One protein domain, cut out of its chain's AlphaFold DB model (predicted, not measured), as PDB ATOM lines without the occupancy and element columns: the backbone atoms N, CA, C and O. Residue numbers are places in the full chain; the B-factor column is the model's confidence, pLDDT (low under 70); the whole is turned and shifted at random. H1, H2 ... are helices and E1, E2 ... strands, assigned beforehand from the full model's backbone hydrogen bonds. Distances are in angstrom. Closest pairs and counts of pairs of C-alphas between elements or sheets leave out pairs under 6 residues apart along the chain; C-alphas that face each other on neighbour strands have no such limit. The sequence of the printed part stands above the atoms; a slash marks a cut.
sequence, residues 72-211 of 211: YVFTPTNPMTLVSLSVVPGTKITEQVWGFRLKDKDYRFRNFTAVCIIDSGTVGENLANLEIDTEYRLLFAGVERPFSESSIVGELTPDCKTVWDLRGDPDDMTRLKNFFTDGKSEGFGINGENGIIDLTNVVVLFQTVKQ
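AT A GLANCE: This is residues 72 to 211 of the 211 residues of an uncharacterized protein of Candidatus Woesebacteria bacterium GWA1_42_12 (UniProt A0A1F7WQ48). One strongly twisted, branched sheet is folded over on itself, with the meander E2, E3, E4 continued by E9 and E8 in one wing and E7 with E1 and E10 in the other; the start of E2 joins the wings. Helix H2 packs across the open side between them, by E1, E7 and E3, while the small hairpin E5 and E6, short H1 and the loop of residues 144 to 157 make the far end. The printed part has 140 residues, with named elements in the order E1 to E7, H1, H2, E8 to E10, and its class is mixed, helices and strands. Only E4 with E9 is a parallel pair; the other neighbour strands are antiparallel. The whole is compact, with a radius of gyration of the C-alphas of 14.8 A and spans of 47 by 32 by 30 A.

HOW THE PARTS SIT: E7, residues 135 to 143, has three neighbours in the large sheet. On one side are E1, residues 72 to 74, with N 72 and O 142 at 2.9 A, and E2, residues 80 to 87, with N 80 and O 136 at 2.9 A. On the other side is E10, residues 205 to 210, with N 206 and O 139 at 2.7 A. E2 bends by 58 degrees at residue 83. It forms a hairpin with E3, residues 94 to 102, with N 81 and O 99 at 2.8 A. E3 and E4, residues 105 to 113, form another, with N 98 and O 109 at 2.9 A. E9, residues 196 to 198, is parallel to E4, with N 110 and O 197 at 2.8 A, and forms a hairpin with the edge strand E8, residues 189 to 191, with N 198 and O 189 at 2.8 A. E4 and E7 are apart. H2, residues 172 to 182, is on this sheet at a height of 6.7 A, only just over none of its strands, with 2 C-alphas falling on E7; its closest C-alphas to E1 are Met 173 and Tyr 72, 6.6 A. H1, residues 158 to 163, only grazes the sheet. E4 runs on into E5, residues 116 to 118, at 73 degrees; E5 and E6, residues 121 to 123, form a hairpin, with N 116 and O 123 at 2.9 A. The closest C-alphas of E5 and H1 are Cys 116 and Cys 160, 5.8 A. In H1 and H2 every O i to N i+4 pair is within hydrogen-bond range.

IN THESE COORDINATES: E1 begins at C-alpha 72 (-30.539, 1.540, -61.394), and E10, 13.9 A long, ends at C-alpha 210 (-13.307, -3.881, -46.763). E2 measures 19.9 A, E3 25.9 A, E4 26.3 A, E7 26.4 A and H2 15.0 A.

THE WHOLE: The C-alphas farthest apart are Asp 104 and Gly 154, 46.8 A. The printed part has no cut; the links E6 to E7 and E7 to H1 are long. Mean pLDDT of the printed part is 79.4, with 34 residues under 70, among them 146 to 155 and 201 to 211.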
ATOM      1  N   TYR A  72     -31.514   0.507 -61.707       76.44
ATOM      2  CA  TYR A  72     -30.539   1.540 -61.394       76.44
ATOM      3  C   TYR A  72     -29.442   0.970 -60.504       76.44
ATOM      4  O   TYR A  72     -29.678   0.097 -59.672       76.44
ATOM      5  N   VAL A  73     -28.242   1.527 -60.644       78.94
ATOM      6  CA  VAL A  73     -27.117   1.285 -59.741       78.94
ATOM      7  C   VAL A  73     -26.621   2.627 -59.228       78.94
ATOM      8  O   VAL A  73     -26.362   3.547 -60.005       78.94
ATOM      9  N   PHE A  74     -26.471   2.742 -57.915       84.00
ATOM     10  CA  PHE A  74     -25.980   3.939 -57.255       84.00
ATOM     11  C   PHE A  74     -24.869   3.600 -56.261       84.00
ATOM     12  O   PHE A  74     -25.074   2.852 -55.311       84.00
ATOM     13  N   THR A  75     -23.701   4.213 -56.437       85.88
ATOM     14  CA  THR A  75     -22.558   4.048 -55.531       85.88
ATOM     15  C   THR A  75     -22.287   5.373 -54.814       85.88
ATOM     16  O   THR A  75     -21.822   6.319 -55.458       85.88
ATOM     17  N   PRO A  76     -22.562   5.477 -53.500       87.75
ATOM     18  CA  PRO A  76     -22.147   6.620 -52.703       87.75
ATOM     19  C   PRO A  76     -20.628   6.826 -52.747       87.75
ATOM     20  O   PRO A  76     -19.846   5.879 -52.829       87.75
ATOM     21  N   THR A  77     -20.196   8.080 -52.640       86.88
ATOM     22  CA  THR A  77     -18.769   8.432 -52.616       86.88
ATOM     23  C   THR A  77     -18.116   8.160 -51.262       86.88
ATOM     24  O   THR A  77     -16.960   7.726 -51.215       86.88
ATOM     25  N   ASN A  78     -18.845   8.419 -50.172       87.38
ATOM     26  CA  ASN A  78     -18.343   8.290 -48.806       87.38
ATOM     27  C   ASN A  78     -18.364   6.826 -48.343       87.38
ATOM     28  O   ASN A  78     -19.322   6.114 -48.659       87.38
ATOM     29  N   PRO A  79     -17.342   6.379 -47.590       88.62
ATOM     30  CA  PRO A  79     -17.392   5.085 -46.925       88.62
ATOM     31  C   PRO A  79     -18.505   5.064 -45.872       88.62
ATOM     32  O   PRO A  79     -18.935   6.103 -45.362       88.62
ATOM     33  N   MET A  80     -18.971   3.857 -45.573       91.31
ATOM     34  CA  MET A  80     -20.077   3.590 -44.664       91.31
ATOM     35  C   MET A  80     -19.573   2.699 -43.537       91.31
ATOM     36  O   MET A  80     -19.018   1.637 -43.800       91.31
ATOM     37  N   THR A  81     -19.783   3.094 -42.290       93.19
ATOM     38  CA  THR A  81     -19.447   2.272 -41.126       93.19
ATOM     39  C   THR A  81     -20.641   1.407 -40.753       93.19
ATOM     40  O   THR A  81     -21.752   1.926 -40.609       93.19
ATOM     41  N   LEU A  82     -20.440   0.103 -40.562       92.06
ATOM     42  CA  LEU A  82     -21.493  -0.752 -40.019       92.06
ATOM     43  C   LEU A  82     -21.662  -0.477 -38.519       92.06
ATOM     44  O   LEU A  82     -20.772  -0.761 -37.726       92.06
ATOM     45  N   VAL A  83     -22.811   0.069 -38.129       94.38
ATOM     46  CA  VAL A  83     -23.114   0.452 -36.740       94.38
ATOM     47  C   VAL A  83     -23.765  -0.697 -35.979       94.38
ATOM     48  O   VAL A  83     -23.487  -0.903 -34.801       94.38
ATOM     49  N   SER A  84     -24.655  -1.446 -36.629       93.06
ATOM     50  CA  SER A  84     -25.275  -2.617 -36.012       93.06
ATOM     51  C   SER A  84     -25.727  -3.635 -37.041       93.06
ATOM     52  O   SER A  84     -26.138  -3.278 -38.145       93.06
ATOM     53  N   LEU A  85     -25.715  -4.898 -36.624       90.19
ATOM     54  CA  LEU A  85     -26.173  -6.047 -37.386       90.19
ATOM     55  C   LEU A  85     -27.047  -6.909 -36.474       90.19
ATOM     56  O   LEU A  85     -26.598  -7.310 -35.400       90.19
ATOM     57  N   SER A  86     -28.288  -7.185 -36.865       91.50
ATOM     58  CA  SER A  86     -29.175  -8.040 -36.071       91.50
ATOM     59  C   SER A  86     -30.134  -8.836 -36.945       91.50
ATOM     60  O   SER A  86     -30.490  -8.403 -38.033       91.50
ATOM     61  N   VAL A  87     -30.549 -10.015 -36.483       90.62
ATOM     62  CA  VAL A  87     -31.588 -10.803 -37.159       90.62
ATOM     63  C   VAL A  87     -32.941 -10.418 -36.573       90.62
ATOM     64  O   VAL A  87     -33.119 -10.436 -35.352       90.62
ATOM     65  N   VAL A  88     -33.899 -10.085 -37.437       90.88
ATOM     66  CA  VAL A  88     -35.266  -9.754 -37.035       90.88
ATOM     67  C   VAL A  88     -35.908 -10.992 -36.386       90.88
ATOM     68  O   VAL A  88     -35.918 -12.068 -36.990       90.88
ATOM     69  N   PRO A  89     -36.456 -10.886 -35.159       92.94
ATOM     70  CA  PRO A  89     -37.003 -12.039 -34.453       92.94
ATOM     71  C   PRO A  89     -38.077 -12.778 -35.256       92.94
ATOM     72  O   PRO A  89     -39.042 -12.181 -35.729       92.94
ATOM     73  N   GLY A  90     -37.926 -14.100 -35.366       92.38
ATOM     74  CA  GLY A  90     -38.883 -14.962 -36.062       92.38
ATOM     75  C   GLY A  90     -38.746 -14.994 -37.586       92.38
ATOM     76  O   GLY A  90     -39.552 -15.662 -38.227       92.38
ATOM     77  N   THR A  91     -37.740 -14.332 -38.162       91.69
ATOM     78  CA  THR A  91     -37.465 -14.343 -39.608       91.69
ATOM     79  C   THR A  91     -35.996 -14.680 -39.887       91.69
ATOM     80  O   THR A  91     -35.189 -14.839 -38.968       91.69
ATOM     81  N   LYS A  92     -35.633 -14.802 -41.167       88.44
ATOM     82  CA  LYS A  92     -34.241 -14.848 -41.645       88.44
ATOM     83  C   LYS A  92     -33.761 -13.499 -42.191       88.44
ATOM     84  O   LYS A  92     -32.783 -13.451 -42.934       88.44
ATOM     85  N   ILE A  93     -34.468 -12.418 -41.867       88.00
ATOM     86  CA  ILE A  93     -34.120 -11.068 -42.300       88.00
ATOM     87  C   ILE A  93     -33.051 -10.523 -41.363       88.00
ATOM     88  O   ILE A  93     -33.231 -10.488 -40.147       88.00
ATOM     89  N   THR A  94     -31.959 -10.055 -41.941       87.50
ATOM     90  CA  THR A  94     -30.912  -9.331 -41.238       87.50
ATOM     91  C   THR A  94     -31.140  -7.835 -41.424       87.50
ATOM     92  O   THR A  94     -31.189  -7.349 -42.553       87.50
ATOM     93  N   GLU A  95     -31.274  -7.107 -40.320       89.56
ATOM     94  CA  GLU A  95     -31.232  -5.650 -40.268       89.56
ATOM     95  C   GLU A  95     -29.786  -5.178 -40.145       89.56
ATOM     96  O   GLU A  95     -29.040  -5.635 -39.270       89.56
ATOM     97  N   GLN A  96     -29.405  -4.236 -41.003       89.25
ATOM     98  CA  GLN A  96     -28.161  -3.491 -40.882       89.25
ATOM     99  C   GLN A  96     -28.473  -2.019 -40.623       89.25
ATOM    100  O   GLN A  96     -29.361  -1.440 -41.249       89.25
ATOM    101  N   VAL A  97     -27.711  -1.400 -39.725       91.94
ATOM    102  CA  VAL A  97     -27.678   0.057 -39.571       91.94
ATOM    103  C   VAL A  97     -26.294   0.534 -39.945       91.94
ATOM    104  O   VAL A  97     -25.296   0.067 -39.399       91.94
ATOM    105  N   TRP A  98     -26.247   1.504 -40.843       92.75
ATOM    106  CA  TRP A  98     -25.024   2.085 -41.364       92.75
ATOM    107  C   TRP A  98     -24.914   3.538 -40.941       92.75
ATOM    108  O   TRP A  98     -25.917   4.246 -40.827       92.75
ATOM    109  N   GLY A  99     -23.684   3.981 -40.722       94.00
ATOM    110  CA  GLY A  99     -23.333   5.360 -40.440       94.00
ATOM    111  C   GLY A  99     -22.450   5.927 -41.540       94.00
ATOM    112  O   GLY A  99     -21.592   5.231 -42.074       94.00
ATOM    113  N   PHE A 100     -22.637   7.199 -41.862       94.00
ATOM    114  CA  PHE A 100     -21.710   7.948 -42.704       94.00
ATOM    115  C   PHE A 100     -21.731   9.419 -42.345       94.00
ATOM    116  O   PHE A 100     -22.673   9.914 -41.725       94.00
ATOM    117  N   ARG A 101     -20.692  10.134 -42.762       93.62
ATOM    118  CA  ARG A 101     -20.554  11.557 -42.483       93.62
ATOM    119  C   ARG A 101     -20.637  12.369 -43.764       93.62
ATOM    120  O   ARG A 101     -19.955  12.076 -44.743       93.62
ATOM    121  N   LEU A 102     -21.440  13.429 -43.736       93.19
ATOM    122  CA  LEU A 102     -21.439  14.476 -44.755       93.19
ATOM    123  C   LEU A 102     -21.063  15.795 -44.105       93.19
ATOM    124  O   LEU A 102     -21.805  16.317 -43.269       93.19
ATOM    125  N   LYS A 103     -19.926  16.355 -44.530       88.75
ATOM    126  CA  LYS A 103     -19.351  17.570 -43.936       88.75
ATOM    127  C   LYS A 103     -19.182  17.360 -42.420       88.75
ATOM    128  O   LYS A 103     -18.422  16.486 -42.004       88.75
ATOM    129  N   ASP A 104     -19.944  18.085 -41.606       88.38
ATOM    130  CA  ASP A 104     -19.882  18.040 -40.141       88.38
ATOM    131  C   ASP A 104     -21.087  17.363 -39.485       88.38
ATOM    132  O   ASP A 104     -21.340  17.563 -38.298       88.38
ATOM    133  N   LYS A 105     -21.850  16.574 -40.248       92.50
ATOM    134  CA  LYS A 105     -23.031  15.883 -39.738       92.50
ATOM    135  C   LYS A 105     -22.968  14.388 -40.015       92.50
ATOM    136  O   LYS A 105     -22.696  13.965 -41.139       92.50
ATOM    137  N   ASP A 106     -23.284  13.622 -38.979       93.06
ATOM    138  CA  ASP A 106     -23.418  12.176 -39.051       93.06
ATOM    139  C   ASP A 106     -24.844  11.812 -39.466       93.06
ATOM    140  O   ASP A 106     -25.832  12.361 -38.965       93.06
ATOM    141  N   TYR A 107     -24.939  10.880 -40.401       93.38
ATOM    142  CA  TYR A 107     -26.175  10.325 -40.920       93.38
ATOM    143  C   TYR A 107     -26.194   8.833 -40.653       93.38
ATOM    144  O   TYR A 107     -25.156   8.168 -40.646       93.38
ATOM    145  N   ARG A 108     -27.398   8.308 -40.439       93.81
ATOM    146  CA  ARG A 108     -27.624   6.877 -40.298       93.81
ATOM    147  C   ARG A 108     -28.772   6.446 -41.174       93.81
ATOM    148  O   ARG A 108     -29.759   7.170 -41.308       93.81
ATOM    149  N   PHE A 109     -28.654   5.249 -41.714       92.19
ATOM    150  CA  PHE A 109     -29.759   4.589 -42.380       92.19
ATOM    151  C   PHE A 109     -29.811   3.127 -41.975       92.19
ATOM    152  O   PHE A 109     -28.794   2.538 -41.609       92.19
ATOM    153  N   ARG A 110     -31.010   2.560 -42.030       89.81
ATOM    154  CA  ARG A 110     -31.235   1.131 -41.868       89.81
ATOM    155  C   ARG A 110     -31.625   0.514 -43.195       89.81
ATOM    156  O   ARG A 110     -32.275   1.167 -44.009       89.81
ATOM    157  N   ASN A 111     -31.292  -0.748 -43.377       87.19
ATOM    158  CA  ASN A 111     -31.805  -1.553 -44.468       87.19
ATOM    159  C   ASN A 111     -32.009  -2.993 -43.987       87.19
ATOM    160  O   ASN A 111     -31.485  -3.401 -42.947       87.19
ATOM    161  N   PHE A 112     -32.779  -3.752 -44.758       85.75
ATOM    162  CA  PHE A 112     -32.967  -5.177 -44.541       85.75
ATOM    163  C   PHE A 112     -32.294  -5.971 -45.648       85.75
ATOM    164  O   PHE A 112     -32.136  -5.509 -46.778       85.75
ATOM    165  N   THR A 113     -31.890  -7.191 -45.328       81.12
ATOM    166  CA  THR A 113     -31.470  -8.166 -46.327       81.12
ATOM    167  C   THR A 113     -31.898  -9.563 -45.907       81.12
ATOM    168  O   THR A 113     -31.877  -9.896 -44.727       81.12
ATOM    169  N   ALA A 114     -32.269 -10.394 -46.873       82.31
ATOM    170  CA  ALA A 114     -32.521 -11.815 -46.689       82.31
ATOM    171  C   ALA A 114     -31.763 -12.594 -47.766       82.31
ATOM    172  O   ALA A 114     -31.520 -12.068 -48.856       82.31
ATOM    173  N   VAL A 115     -31.402 -13.842 -47.460       81.62
ATOM    174  CA  VAL A 115     -30.802 -14.733 -48.457       81.62
ATOM    175  C   VAL A 115     -31.894 -15.212 -49.413       81.62
ATOM    176  O   VAL A 115     -32.798 -15.935 -48.992       81.62
ATOM    177  N   CYS A 116     -31.819 -14.804 -50.680       75.50
ATOM    178  CA  CYS A 116     -32.855 -15.049 -51.684       75.50
ATOM    179  C   CYS A 116     -32.264 -15.617 -52.967       75.50
ATOM    180  O   CYS A 116     -31.206 -15.175 -53.404       75.50
ATOM    181  N   ILE A 117     -32.965 -16.570 -53.580       73.62
ATOM    182  CA  ILE A 117     -32.613 -17.117 -54.891       73.62
ATOM    183  C   ILE A 117     -33.513 -16.438 -55.923       73.62
ATOM    184  O   ILE A 117     -34.733 -16.583 -55.854       73.62
ATOM    185  N   ILE A 118     -32.920 -15.689 -56.850       67.94
ATOM    186  CA  ILE A 118     -33.622 -14.962 -57.916       67.94
ATOM    187  C   ILE A 118     -32.952 -15.297 -59.240       67.94
ATOM    188  O   ILE A 118     -31.740 -15.152 -59.357       67.94
ATOM    189  N   ASP A 119     -33.742 -15.761 -60.212       59.00
ATOM    190  CA  ASP A 119     -33.295 -16.107 -61.571       59.00
ATOM    191  C   ASP A 119     -31.944 -16.853 -61.598       59.00
ATOM    192  O   ASP A 119     -31.017 -16.502 -62.319       59.00
ATOM    193  N   SER A 120     -31.817 -17.878 -60.742       63.16
ATOM    194  CA  SER A 120     -30.629 -18.728 -60.515       63.16
ATOM    195  C   SER A 120     -29.431 -18.133 -59.751       63.16
ATOM    196  O   SER A 120     -28.496 -18.874 -59.449       63.16
ATOM    197  N   GLY A 121     -29.459 -16.857 -59.360       64.31
ATOM    198  CA  GLY A 121     -28.446 -16.242 -58.492       64.31
ATOM    199  C   GLY A 121     -28.864 -16.187 -57.020       64.31
ATOM    200  O   GLY A 121     -30.038 -15.967 -56.718       64.31
ATOM    201  N   THR A 122     -27.906 -16.336 -56.095       73.00
ATOM    202  CA  THR A 122     -28.148 -16.048 -54.673       73.00
ATOM    203  C   THR A 122     -27.784 -14.605 -54.331       73.00
ATOM    204  O   THR A 122     -26.721 -14.098 -54.688       73.00
ATOM    205  N   VAL A 123     -28.671 -13.953 -53.590       71.00
ATOM    206  CA  VAL A 123     -28.509 -12.618 -53.014       71.00
ATOM    207  C   VAL A 123     -28.470 -12.714 -51.501       71.00
ATOM    208  O   VAL A 123     -29.184 -13.532 -50.937       71.00
ATOM    209  N   GLY A 124     -27.697 -11.849 -50.839       72.25
ATOM    210  CA  GLY A 124     -27.732 -11.700 -49.381       72.25
ATOM    211  C   GLY A 124     -26.827 -12.681 -48.644       72.25
ATOM    212  O   GLY A 124     -26.824 -12.702 -47.414       72.25
ATOM    213  N   GLU A 125     -26.061 -13.495 -49.372       74.19
ATOM    214  CA  GLU A 125     -25.070 -14.392 -48.785       74.19
ATOM    215  C   GLU A 125     -23.949 -13.615 -48.089       74.19
ATOM    216  O   GLU A 125     -23.660 -12.460 -48.402       74.19
ATOM    217  N   ASN A 126     -23.286 -14.286 -47.148       72.06
ATOM    218  CA  ASN A 126     -22.063 -13.814 -46.496       72.06
ATOM    219  C   ASN A 126     -22.201 -12.525 -45.658       72.06
ATOM    220  O   ASN A 126     -21.203 -12.031 -45.144       72.06
ATOM    221  N   LEU A 127     -23.420 -12.024 -45.416       71.75
ATOM    222  CA  LEU A 127     -23.664 -10.898 -44.498       71.75
ATOM    223  C   LEU A 127     -23.265 -11.187 -43.049       71.75
ATOM    224  O   LEU A 127     -22.971 -10.264 -42.295       71.75
ATOM    225  N   ALA A 128     -23.231 -12.462 -42.657       67.88
ATOM    226  CA  ALA A 128     -22.737 -12.880 -41.348       67.88
ATOM    227  C   ALA A 128     -21.241 -12.565 -41.140       67.88
ATOM    228  O   ALA A 128     -20.778 -12.582 -40.005       67.88
ATOM    229  N   ASN A 129     -20.501 -12.263 -42.213       76.44
ATOM    230  CA  ASN A 129     -19.078 -11.928 -42.160       76.44
ATOM    231  C   ASN A 129     -18.832 -10.417 -42.017       76.44
ATOM    232  O   ASN A 129     -17.681  -9.983 -42.031       76.44
ATOM    233  N   LEU A 130     -19.890  -9.607 -41.932       81.81
ATOM    234  CA  LEU A 130     -19.748  -8.185 -41.670       81.81
ATOM    235  C   LEU A 130     -19.307  -7.946 -40.218       81.81
ATOM    236  O   LEU A 130     -19.817  -8.557 -39.280       81.81
ATOM    237  N   GLU A 131     -18.385  -7.010 -40.042       87.81
ATOM    238  CA  GLU A 131     -17.813  -6.615 -38.762       87.81
ATOM    239  C   GLU A 131     -18.372  -5.240 -38.373       87.81
ATOM    240  O   GLU A 131     -18.337  -4.285 -39.151       87.81
ATOM    241  N   ILE A 132     -18.903  -5.134 -37.154       91.31
ATOM    242  CA  ILE A 132     -19.329  -3.850 -36.584       91.31
ATOM    243  C   ILE A 132     -18.104  -2.927 -36.463       91.31
ATOM    244  O   ILE A 132     -16.978  -3.397 -36.304       91.31
ATOM    245  N   ASP A 133     -18.326  -1.618 -36.581       92.50
ATOM    246  CA  ASP A 133     -17.307  -0.561 -36.553       92.50
ATOM    247  C   ASP A 133     -16.290  -0.618 -37.712       92.50
ATOM    248  O   ASP A 133     -15.297   0.109 -37.710       92.50
ATOM    249  N   THR A 134     -16.551  -1.435 -38.738       89.00
ATOM    250  CA  THR A 134     -15.736  -1.503 -39.960       89.00
ATOM    251  C   THR A 134     -16.307  -0.605 -41.057       89.00
ATOM    252  O   THR A 134     -17.526  -0.462 -41.187       89.00
ATOM    253  N   GLU A 135     -15.421   0.009 -41.848       89.69
ATOM    254  CA  GLU A 135     -15.776   0.818 -43.015       89.69
ATOM    255  C   GLU A 135     -15.896  -0.018 -44.292       89.69
ATOM    256  O   GLU A 135     -15.065  -0.871 -44.617       89.69
ATOM    257  N   TYR A 136     -16.936   0.292 -45.058       85.25
ATOM    258  CA  TYR A 136     -17.331  -0.436 -46.246       85.25
ATOM    259  C   TYR A 136     -17.689   0.509 -47.387       85.25
ATOM    260  O   TYR A 136     -18.264   1.584 -47.193       85.25
ATOM    261  N   ARG A 137     -17.401   0.072 -48.616       84.25
ATOM    262  CA  ARG A 137     -17.946   0.693 -49.828       84.25
ATOM    263  C   ARG A 137     -19.204  -0.034 -50.261       84.25
ATOM    264  O   ARG A 137     -19.126  -1.155 -50.769       84.25
ATOM    265  N   LEU A 138     -20.332   0.636 -50.069       82.19
ATOM    266  CA  LEU A 138     -21.640   0.145 -50.469       82.19
ATOM    267  C   LEU A 138     -21.976   0.567 -51.900       82.19
ATOM    268  O   LEU A 138     -21.534   1.609 -52.379       82.19
ATOM    269  N   LEU A 139     -22.790  -0.242 -52.557       78.25
ATOM    270  CA  LEU A 139     -23.402  -0.007 -53.854       78.25
ATOM    271  C   LEU A 139     -24.864  -0.427 -53.720       78.25
ATOM    272  O   LEU A 139     -25.160  -1.496 -53.204       78.25
ATOM    273  N   PHE A 140     -25.769   0.433 -54.151       79.38
ATOM    274  CA  PHE A 140     -27.209   0.227 -54.101       79.38
ATOM    275  C   PHE A 140     -27.692  -0.150 -55.495       79.38
ATOM    276  O   PHE A 140     -27.266   0.488 -56.460       79.38
ATOM    277  N   ALA A 141     -28.587  -1.127 -55.620       74.25
ATOM    278  CA  ALA A 141     -29.281  -1.349 -56.885       74.25
ATOM    279  C   ALA A 141     -30.753  -1.649 -56.686       74.25
ATOM    280  O   ALA A 141     -31.120  -2.455 -55.847       74.25
ATOM    281  N   GLY A 142     -31.598  -1.062 -57.517       73.94
ATOM    282  CA  GLY A 142     -33.023  -1.337 -57.468       73.94
ATOM    283  C   GLY A 142     -33.644  -1.351 -58.842       73.94
ATOM    284  O   GLY A 142     -32.969  -1.183 -59.857       73.94
ATOM    285  N   VAL A 143     -34.949  -1.571 -58.852       72.75
ATOM    286  CA  VAL A 143     -35.748  -1.563 -60.071       72.75
ATOM    287  C   VAL A 143     -36.475  -0.237 -60.201       72.75
ATOM    288  O   VAL A 143     -37.013   0.294 -59.236       72.75
ATOM    289  N   GLU A 144     -36.520   0.309 -61.408       73.75
ATOM    290  CA  GLU A 144     -37.226   1.570 -61.664       73.75
ATOM    291  C   GLU A 144     -38.744   1.359 -61.781       73.75
ATOM    292  O   GLU A 144     -39.519   2.314 -61.757       73.75
ATOM    293  N   ARG A 145     -39.192   0.108 -61.965       70.31
ATOM    294  CA  ARG A 145     -40.609  -0.267 -62.090       70.31
ATOM    295  C   ARG A 145     -40.902  -1.581 -61.368       70.31
ATOM    296  O   ARG A 145     -40.014  -2.428 -61.309       70.31
ATOM    297  N   PRO A 146     -42.124  -1.768 -60.835       67.75
ATOM    298  CA  PRO A 146     -42.489  -3.026 -60.207       67.75
ATOM    299  C   PRO A 146     -42.321  -4.207 -61.163       67.75
ATOM    300  O   PRO A 146     -42.609  -4.090 -62.357       67.75
ATOM    301  N   PHE A 147     -41.891  -5.347 -60.629       62.88
ATOM    302  CA  PHE A 147     -41.833  -6.593 -61.388       62.88
ATOM    303  C   PHE A 147     -43.246  -7.043 -61.772       62.88
ATOM    304  O   PHE A 147     -44.193  -6.892 -60.998       62.88
ATOM    305  N   SER A 148     -43.393  -7.657 -62.947       60.50
ATOM    306  CA  SER A 148     -44.560  -8.505 -63.186       60.50
ATOM    307  C   SER A 148     -44.366  -9.820 -62.426       60.50
ATOM    308  O   SER A 148     -43.249 -10.325 -62.345       60.50
ATOM    309  N   GLU A 149     -45.433 -10.407 -61.872       59.75
ATOM    310  CA  GLU A 149     -45.338 -11.699 -61.161       59.75
ATOM    311  C   GLU A 149     -44.704 -12.797 -62.034       59.75
ATOM    312  O   GLU A 149     -44.013 -13.677 -61.531       59.75
ATOM    313  N   SER A 150     -44.863 -12.700 -63.358       60.06
ATOM    314  CA  SER A 150     -44.234 -13.584 -64.344       60.06
ATOM    315  C   SER A 150     -42.706 -13.482 -64.426       60.06
ATOM    316  O   SER A 150     -42.083 -14.369 -65.002       60.06
ATOM    317  N   SER A 151     -42.102 -12.417 -63.893       56.31
ATOM    318  CA  SER A 151     -40.646 -12.220 -63.845       56.31
ATOM    319  C   SER A 151     -39.992 -12.868 -62.619       56.31
ATOM    320  O   SER A 151     -38.770 -12.860 -62.508       56.31
ATOM    321  N   ILE A 152     -40.777 -13.428 -61.694       61.41
ATOM    322  CA  ILE A 152     -40.268 -14.117 -60.507       61.41
ATOM    323  C   ILE A 152     -40.195 -15.615 -60.817       61.41
ATOM    324  O   ILE A 152     -41.215 -16.278 -61.007       61.41
ATOM    325  N   VAL A 153     -38.984 -16.173 -60.873       54.53
ATOM    326  CA  VAL A 153     -38.790 -17.615 -61.080       54.53
ATOM    327  C   VAL A 153     -39.011 -18.351 -59.753       54.53
ATOM    328  O   VAL A 153     -38.139 -18.368 -58.888       54.53
ATOM    329  N   GLY A 154     -40.181 -18.978 -59.601       62.09
ATOM    330  CA  GLY A 154     -40.567 -19.726 -58.399       62.09
ATOM    331  C   GLY A 154     -41.217 -18.868 -57.307       62.09
ATOM    332  O   GLY A 154     -41.428 -17.668 -57.467       62.09
ATOM    333  N   GLU A 155     -41.576 -19.484 -56.178       66.12
ATOM    334  CA  GLU A 155     -42.113 -18.745 -55.030       66.12
ATOM    335  C   GLU A 155     -40.977 -18.199 -54.157       66.12
ATOM    336  O   GLU A 155     -40.250 -18.957 -53.514       66.12
ATOM    337  N   LEU A 156     -40.863 -16.870 -54.080       74.44
ATOM    338  CA  LEU A 156     -40.046 -16.227 -53.051       74.44
ATOM    339  C   LEU A 156     -40.566 -16.612 -51.660       74.44
ATOM    340  O   LEU A 156     -41.778 -16.608 -51.407       74.44
ATOM    341  N   THR A 157     -39.644 -16.890 -50.738       82.50
ATOM    342  CA  THR A 157     -39.988 -17.092 -49.326       82.50
ATOM    343  C   THR A 157     -40.645 -15.826 -48.753       82.50
ATOM    344  O   THR A 157     -40.422 -14.733 -49.282       82.50
ATOM    345  N   PRO A 158     -41.442 -15.923 -47.672       84.94
ATOM    346  CA  PRO A 158     -42.043 -14.747 -47.041       84.94
ATOM    347  C   PRO A 158     -41.019 -13.659 -46.692       84.94
ATOM    348  O   PRO A 158     -41.235 -12.499 -47.024       84.94
ATOM    349  N   ASP A 159     -39.869 -14.048 -46.136       86.06
ATOM    350  CA  ASP A 159     -38.776 -13.127 -45.797       86.06
ATOM    351  C   ASP A 159     -38.216 -12.425 -47.039       86.06
ATOM    352  O   ASP A 159     -38.005 -11.212 -47.034       86.06
ATOM    353  N   CYS A 160     -38.030 -13.171 -48.135       80.88
ATOM    354  CA  CYS A 160     -37.614 -12.590 -49.403       80.88
ATOM    355  C   CYS A 160     -38.657 -11.617 -49.937       80.88
ATOM    356  O   CYS A 160     -38.285 -10.528 -50.338       80.88
ATOM    357  N   LYS A 161     -39.950 -11.944 -49.878       78.69
ATOM    358  CA  LYS A 161     -41.019 -11.021 -50.292       78.69
ATOM    359  C   LYS A 161     -41.049  -9.743 -49.452       78.69
ATOM    360  O   LYS A 161     -41.387  -8.696 -49.982       78.69
ATOM    361  N   THR A 162     -40.707  -9.817 -48.165       80.12
ATOM    362  CA  THR A 162     -40.636  -8.641 -47.285       80.12
ATOM    363  C   THR A 162     -39.469  -7.724 -47.634       80.12
ATOM    364  O   THR A 162     -39.646  -6.514 -47.682       80.12
ATOM    365  N   VAL A 163     -38.279  -8.283 -47.863       76.94
ATOM    366  CA  VAL A 163     -37.072  -7.494 -48.172       76.94
ATOM    367  C   VAL A 163     -37.073  -7.000 -49.613       76.94
ATOM    368  O   VAL A 163     -36.638  -5.891 -49.900       76.94
ATOM    369  N   TRP A 164     -37.558  -7.835 -50.523       68.69
ATOM    370  CA  TRP A 164     -37.663  -7.532 -51.938       68.69
ATOM    371  C   TRP A 164     -39.016  -6.955 -52.297       68.69
ATOM    372  O   TRP A 164     -39.374  -7.115 -53.452       68.69
ATOM    373  N   ASP A 165     -39.783  -6.369 -51.365       60.38
ATOM    374  CA  ASP A 165     -41.129  -5.855 -51.658       60.38
ATOM    375  C   ASP A 165     -41.073  -5.053 -52.964       60.38
ATOM    376  O   ASP A 165     -40.468  -3.984 -53.013       60.38
ATOM    377  N   LEU A 166     -41.581  -5.673 -54.042       55.59
ATOM    378  CA  LEU A 166     -41.100  -5.556 -55.432       55.59
ATOM    379  C   LEU A 166     -41.565  -4.257 -56.091       55.59
ATOM    380  O   LEU A 166     -41.963  -4.230 -57.257       55.59
ATOM    381  N   ARG A 167     -41.589  -3.171 -55.327       58.88
ATOM    382  CA  ARG A 167     -41.856  -1.833 -55.805       58.88
ATOM    383  C   ARG A 167     -40.634  -1.388 -56.574       58.88
ATOM    384  O   ARG A 167     -39.541  -1.310 -56.029       58.88
ATOM    385  N   GLY A 168     -40.841  -1.086 -57.844       66.75
ATOM    386  CA  GLY A 168     -39.927  -0.189 -58.513       66.75
ATOM    387  C   GLY A 168     -40.436   1.224 -58.410       66.75
ATOM    388  O   GLY A 168     -41.626   1.486 -58.613       66.75
ATOM    389  N   ASP A 169     -39.516   2.103 -58.061       76.50
ATOM    390  CA  ASP A 169     -39.756   3.522 -57.961       76.50
ATOM    391  C   ASP A 169     -38.750   4.240 -58.869       76.50
ATOM    392  O   ASP A 169     -37.539   4.163 -58.643       76.50
ATOM    393  N   PRO A 170     -39.221   4.939 -59.912       77.44
ATOM    394  CA  PRO A 170     -38.332   5.616 -60.851       77.44
ATOM    395  C   PRO A 170     -37.551   6.770 -60.206       77.44
ATOM    396  O   PRO A 170     -36.541   7.213 -60.753       77.44
ATOM    397  N   ASP A 171     -37.986   7.259 -59.043       85.56
ATOM    398  CA  ASP A 171     -37.364   8.374 -58.340       85.56
ATOM    399  C   ASP A 171     -36.363   7.918 -57.257       85.56
ATOM    400  O   ASP A 171     -35.661   8.764 -56.688       85.56
ATOM    401  N   ASP A 172     -36.233   6.611 -56.983       84.62
ATOM    402  CA  ASP A 172     -35.348   6.089 -55.928       84.62
ATOM    403  C   ASP A 172     -33.889   6.490 -56.135       84.62
ATOM    404  O   ASP A 172     -33.247   7.005 -55.216       84.62
ATOM    405  N   MET A 173     -33.366   6.340 -57.354       85.94
ATOM    406  CA  MET A 173     -31.988   6.727 -57.662       85.94
ATOM    407  C   MET A 173     -31.741   8.213 -57.362       85.94
ATOM    408  O   MET A 173     -30.700   8.584 -56.810       85.94
ATOM    409  N   THR A 174     -32.707   9.075 -57.690       90.00
ATOM    410  CA  THR A 174     -32.621  10.514 -57.419       90.00
ATOM    411  C   THR A 174     -32.645  10.790 -55.916       90.00
ATOM    412  O   THR A 174     -31.841  11.592 -55.431       90.00
ATOM    413  N   ARG A 175     -33.514  10.113 -55.156       90.19
ATOM    414  CA  ARG A 175     -33.583  10.258 -53.695       90.19
ATOM    415  C   ARG A 175     -32.314   9.768 -53.007       90.19
ATOM    416  O   ARG A 175     -31.777  10.492 -52.172       90.19
ATOM    417  N   LEU A 176     -31.779   8.613 -53.405       90.00
ATOM    418  CA  LEU A 176     -30.505   8.092 -52.898       90.00
ATOM    419  C   LEU A 176     -29.371   9.081 -53.165       90.00
ATOM    420  O   LEU A 176     -28.644   9.457 -52.246       90.00
ATOM    421  N   LYS A 177     -29.261   9.585 -54.399       91.31
ATOM    422  CA  LYS A 177     -28.256  10.592 -54.753       91.31
ATOM    423  C   LYS A 177     -28.363  11.843 -53.880       91.31
ATOM    424  O   LYS A 177     -27.348  12.309 -53.363       91.31
ATOM    425  N   ASN A 178     -29.570  12.376 -53.706       92.44
ATOM    426  CA  ASN A 178     -29.819  13.548 -52.870       92.44
ATOM    427  C   ASN A 178     -29.469  13.285 -51.397       92.44
ATOM    428  O   ASN A 178     -28.846  14.131 -50.756       92.44
ATOM    429  N   PHE A 179     -29.798  12.106 -50.872       92.38
ATOM    430  CA  PHE A 179     -29.470  11.728 -49.501       92.38
ATOM    431  C   PHE A 179     -27.965  11.609 -49.276       92.38
ATOM    432  O   PHE A 179     -27.417  12.261 -48.390       92.38
ATOM    433  N   PHE A 180     -27.269  10.849 -50.117       92.38
ATOM    434  CA  PHE A 180     -25.841  10.588 -49.945       92.38
ATOM    435  C   PHE A 180     -24.926  11.740 -50.383       92.38
ATOM    436  O   PHE A 180     -23.743  11.718 -50.057       92.38
ATOM    437  N   THR A 181     -25.449  12.749 -51.089       92.38
ATOM    438  CA  THR A 181     -24.686  13.949 -51.484       92.38
ATOM    439  C   THR A 181     -24.999  15.147 -50.586       92.38
ATOM    440  O   THR A 181     -24.086  15.828 -50.121       92.38
ATOM    441  N   ASP A 182     -26.285  15.391 -50.311       92.00
ATOM    442  CA  ASP A 182     -26.759  16.610 -49.644       92.00
ATOM    443  C   ASP A 182     -27.367  16.352 -48.256       92.00
ATOM    444  O   ASP A 182     -27.660  17.306 -47.534       92.00
ATOM    445  N   GLY A 183     -27.579  15.091 -47.865       90.56
ATOM    446  CA  GLY A 183     -28.268  14.735 -46.621       90.56
ATOM    447  C   GLY A 183     -29.783  14.957 -46.664       90.56
ATOM    448  O   GLY A 183     -30.424  14.993 -45.613       90.56
ATOM    449  N   LYS A 184     -30.348  15.135 -47.863       91.88
ATOM    450  CA  LYS A 184     -31.787  15.304 -48.110       91.88
ATOM    451  C   LYS A 184     -32.520  13.984 -47.907       91.88
ATOM    452  O   LYS A 184     -32.147  12.983 -48.508       91.88
ATOM    453  N   SER A 185     -33.543  13.974 -47.062       88.19
ATOM    454  CA  SER A 185     -34.276  12.759 -46.686       88.19
ATOM    455  C   SER A 185     -35.715  12.734 -47.201       88.19
ATOM    456  O   SER A 185     -36.492  11.868 -46.806       88.19
ATOM    457  N   GLU A 186     -36.108  13.697 -48.038       87.94
ATOM    458  CA  GLU A 186     -37.449  13.760 -48.607       87.94
ATOM    459  C   GLU A 186     -37.773  12.486 -49.403       87.94
ATOM    460  O   GLU A 186     -37.007  12.052 -50.264       87.94
ATOM    461  N   GLY A 187     -38.934  11.894 -49.118       81.00
ATOM    462  CA  GLY A 187     -39.393  10.658 -49.758       81.00
ATOM    463  C   GLY A 187     -38.940   9.370 -49.067       81.00
ATOM    464  O   GLY A 187     -39.455   8.312 -49.415       81.00
ATOM    465  N   PHE A 188     -38.062   9.440 -48.061       85.31
ATOM    466  CA  PHE A 188     -37.747   8.294 -47.205       85.31
ATOM    467  C   PHE A 188     -38.551   8.313 -45.905       85.31
ATOM    468  O   PHE A 188     -38.885   9.371 -45.363       85.31
ATOM    469  N   GLY A 189     -38.835   7.121 -45.377       82.62
ATOM    470  CA  GLY A 189     -39.304   6.981 -44.004       82.62
ATOM    471  C   GLY A 189     -38.202   7.401 -43.033       82.62
ATOM    472  O   GLY A 189     -37.021   7.168 -43.279       82.62
ATOM    473  N   ILE A 190     -38.575   8.023 -41.919       80.19
ATOM    474  CA  ILE A 190     -37.642   8.326 -40.833       80.19
ATOM    475  C   ILE A 190     -38.169   7.617 -39.600       80.19
ATOM    476  O   ILE A 190     -39.309   7.855 -39.192       80.19
ATOM    477  N   ASN A 191     -37.352   6.756 -38.994       74.06
ATOM    478  CA  ASN A 191     -37.691   6.220 -37.686       74.06
ATOM    479  C   ASN A 191     -37.602   7.373 -36.673       74.06
ATOM    480  O   ASN A 191     -36.510   7.848 -36.339       74.06
ATOM    481  N   GLY A 192     -38.777   7.861 -36.265       56.84
ATOM    482  CA  GLY A 192     -38.976   9.137 -35.579       56.84
ATOM    483  C   GLY A 192     -38.256   9.287 -34.239       56.84
ATOM    484  O   GLY A 192     -38.137  10.410 -33.764       56.84
ATOM    485  N   GLU A 193     -37.740   8.206 -33.651       57.06
ATOM    486  CA  GLU A 193     -37.038   8.265 -32.363       57.06
ATOM    487  C   GLU A 193     -35.528   8.511 -32.501       57.06
ATOM    488  O   GLU A 193     -34.942   9.163 -31.642       57.06
ATOM    489  N   ASN A 194     -34.899   8.079 -33.603       66.31
ATOM    490  CA  ASN A 194     -33.432   8.086 -33.732       66.31
ATOM    491  C   ASN A 194     -32.906   8.827 -34.973       66.31
ATOM    492  O   ASN A 194     -31.695   8.862 -35.195       66.31
ATOM    493  N   GLY A 195     -33.790   9.387 -35.811       82.31
ATOM    494  CA  GLY A 195     -33.394  10.064 -37.054       82.31
ATOM    495  C   GLY A 195     -32.733   9.133 -38.077       82.31
ATOM    496  O   GLY A 195     -32.038   9.601 -38.977       82.31
ATOM    497  N   ILE A 196     -32.923   7.819 -37.922       89.25
ATOM    498  CA  ILE A 196     -32.397   6.803 -38.831       89.25
ATOM    499  C   ILE A 196     -33.302   6.772 -40.058       89.25
ATOM    500  O   ILE A 196     -34.512   6.553 -39.936       89.25
ATOM    501  N   ILE A 197     -32.704   7.000 -41.227       90.38
ATOM    502  CA  ILE A 197     -33.402   6.926 -42.506       90.38
ATOM    503  C   ILE A 197     -33.731   5.474 -42.820       90.38
ATOM    504  O   ILE A 197     -32.890   4.584 -42.698       90.38
ATOM    505  N   ASP A 198     -34.973   5.240 -43.208       88.12
ATOM    506  CA  ASP A 198     -35.476   3.920 -43.517       88.12
ATOM    507  C   ASP A 198     -35.298   3.603 -45.000       88.12
ATOM    508  O   ASP A 198     -36.058   4.081 -45.843       88.12
ATOM    509  N   LEU A 199     -34.277   2.804 -45.303       86.12
ATOM    510  CA  LEU A 199     -34.010   2.276 -46.637       86.12
ATOM    511  C   LEU A 199     -34.360   0.784 -46.724       86.12
ATOM    512  O   LEU A 199     -33.879   0.111 -47.629       86.12
ATOM    513  N   THR A 200     -35.192   0.238 -45.824       78.00
ATOM    514  CA  THR A 200     -35.600  -1.182 -45.903       78.00
ATOM    515  C   THR A 200     -36.312  -1.524 -47.204       78.00
ATOM    516  O   THR A 200     -36.292  -2.679 -47.607       78.00
ATOM    517  N   ASN A 201     -36.918  -0.525 -47.850       64.88
ATOM    518  CA  ASN A 201     -37.630  -0.673 -49.117       64.88
ATOM    519  C   ASN A 201     -36.751  -0.343 -50.335       64.88
ATOM    520  O   ASN A 201     -37.222  -0.452 -51.461       64.88
ATOM    521  N   VAL A 202     -35.501   0.091 -50.127       65.81
ATOM    522  CA  VAL A 202     -34.538   0.281 -51.213       65.81
ATOM    523  C   VAL A 202     -33.791  -1.028 -51.390       65.81
ATOM    524  O   VAL A 202     -33.116  -1.519 -50.484       65.81
ATOM    525  N   VAL A 203     -33.937  -1.587 -52.581       56.00
ATOM    526  CA  VAL A 203     -33.383  -2.883 -52.942       56.00
ATOM    527  C   VAL A 203     -31.839  -2.823 -52.876       56.00
ATOM    528  O   VAL A 203     -31.204  -1.848 -53.274       56.00
ATOM    529  N   VAL A 204     -31.270  -3.872 -52.269       54.44
ATOM    530  CA  VAL A 204     -29.926  -4.443 -52.474       54.44
ATOM    531  C   VAL A 204     -28.695  -3.548 -52.206       54.44
ATOM    532  O   VAL A 204     -28.350  -2.658 -52.978       54.44
ATOM    533  N   LEU A 205     -27.945  -3.907 -51.151       52.78
ATOM    534  CA  LEU A 205     -26.613  -3.397 -50.789       52.78
ATOM    535  C   LEU A 205     -25.489  -4.352 -51.214       52.78
ATOM    536  O   LEU A 205     -25.209  -5.324 -50.515       52.78
ATOM    537  N   PHE A 206     -24.765  -4.052 -52.286       56.91
ATOM    538  CA  PHE A 206     -23.516  -4.748 -52.582       56.91
ATOM    539  C   PHE A 206     -22.378  -4.068 -51.837       56.91
ATOM    540  O   PHE A 206     -22.221  -2.851 -51.886       56.91
ATOM    541  N   GLN A 207     -21.526  -4.859 -51.212       56.31
ATOM    542  CA  GLN A 207     -20.245  -4.396 -50.718       56.31
ATOM    543  C   GLN A 207     -19.181  -4.692 -51.767       56.31
ATOM    544  O   GLN A 207     -19.077  -5.818 -52.258       56.31
ATOM    545  N   THR A 208     -18.348  -3.705 -52.082       51.88
ATOM    546  CA  THR A 208     -17.247  -3.922 -53.028       51.88
ATOM    547  C   THR A 208     -15.917  -4.249 -52.357       51.88
ATOM    548  O   THR A 208     -15.174  -5.031 -52.935       51.88
ATOM    549  N   VAL A 209     -15.605  -3.710 -51.167       55.59
ATOM    550  CA  VAL A 209     -14.276  -3.862 -50.529       55.59
ATOM    551  C   VAL A 209     -14.351  -3.523 -49.020       55.59
ATOM    552  O   VAL A 209     -14.999  -2.532 -48.669       55.59
ATOM    553  N   LYS A 210     -13.694  -4.302 -48.137       61.00
ATOM    554  CA  LYS A 210     -13.307  -3.881 -46.763       61.00
ATOM    555  C   LYS A 210     -12.149  -2.880 -46.892       61.00
ATOM    556  O   LYS A 210     -11.175  -3.219 -47.564       61.00
ATOM    557  N   GLN A 211     -12.279  -1.663 -46.360       57.34
ATOM    558  CA  GLN A 211     -11.211  -0.651 -46.458       57.34
ATOM    559  C   GLN A 211     -10.158  -0.800 -45.361       57.34
ATOM    560  O   GLN A 211     -10.519  -1.247 -44.251       57.34
TER     561      GLN A 211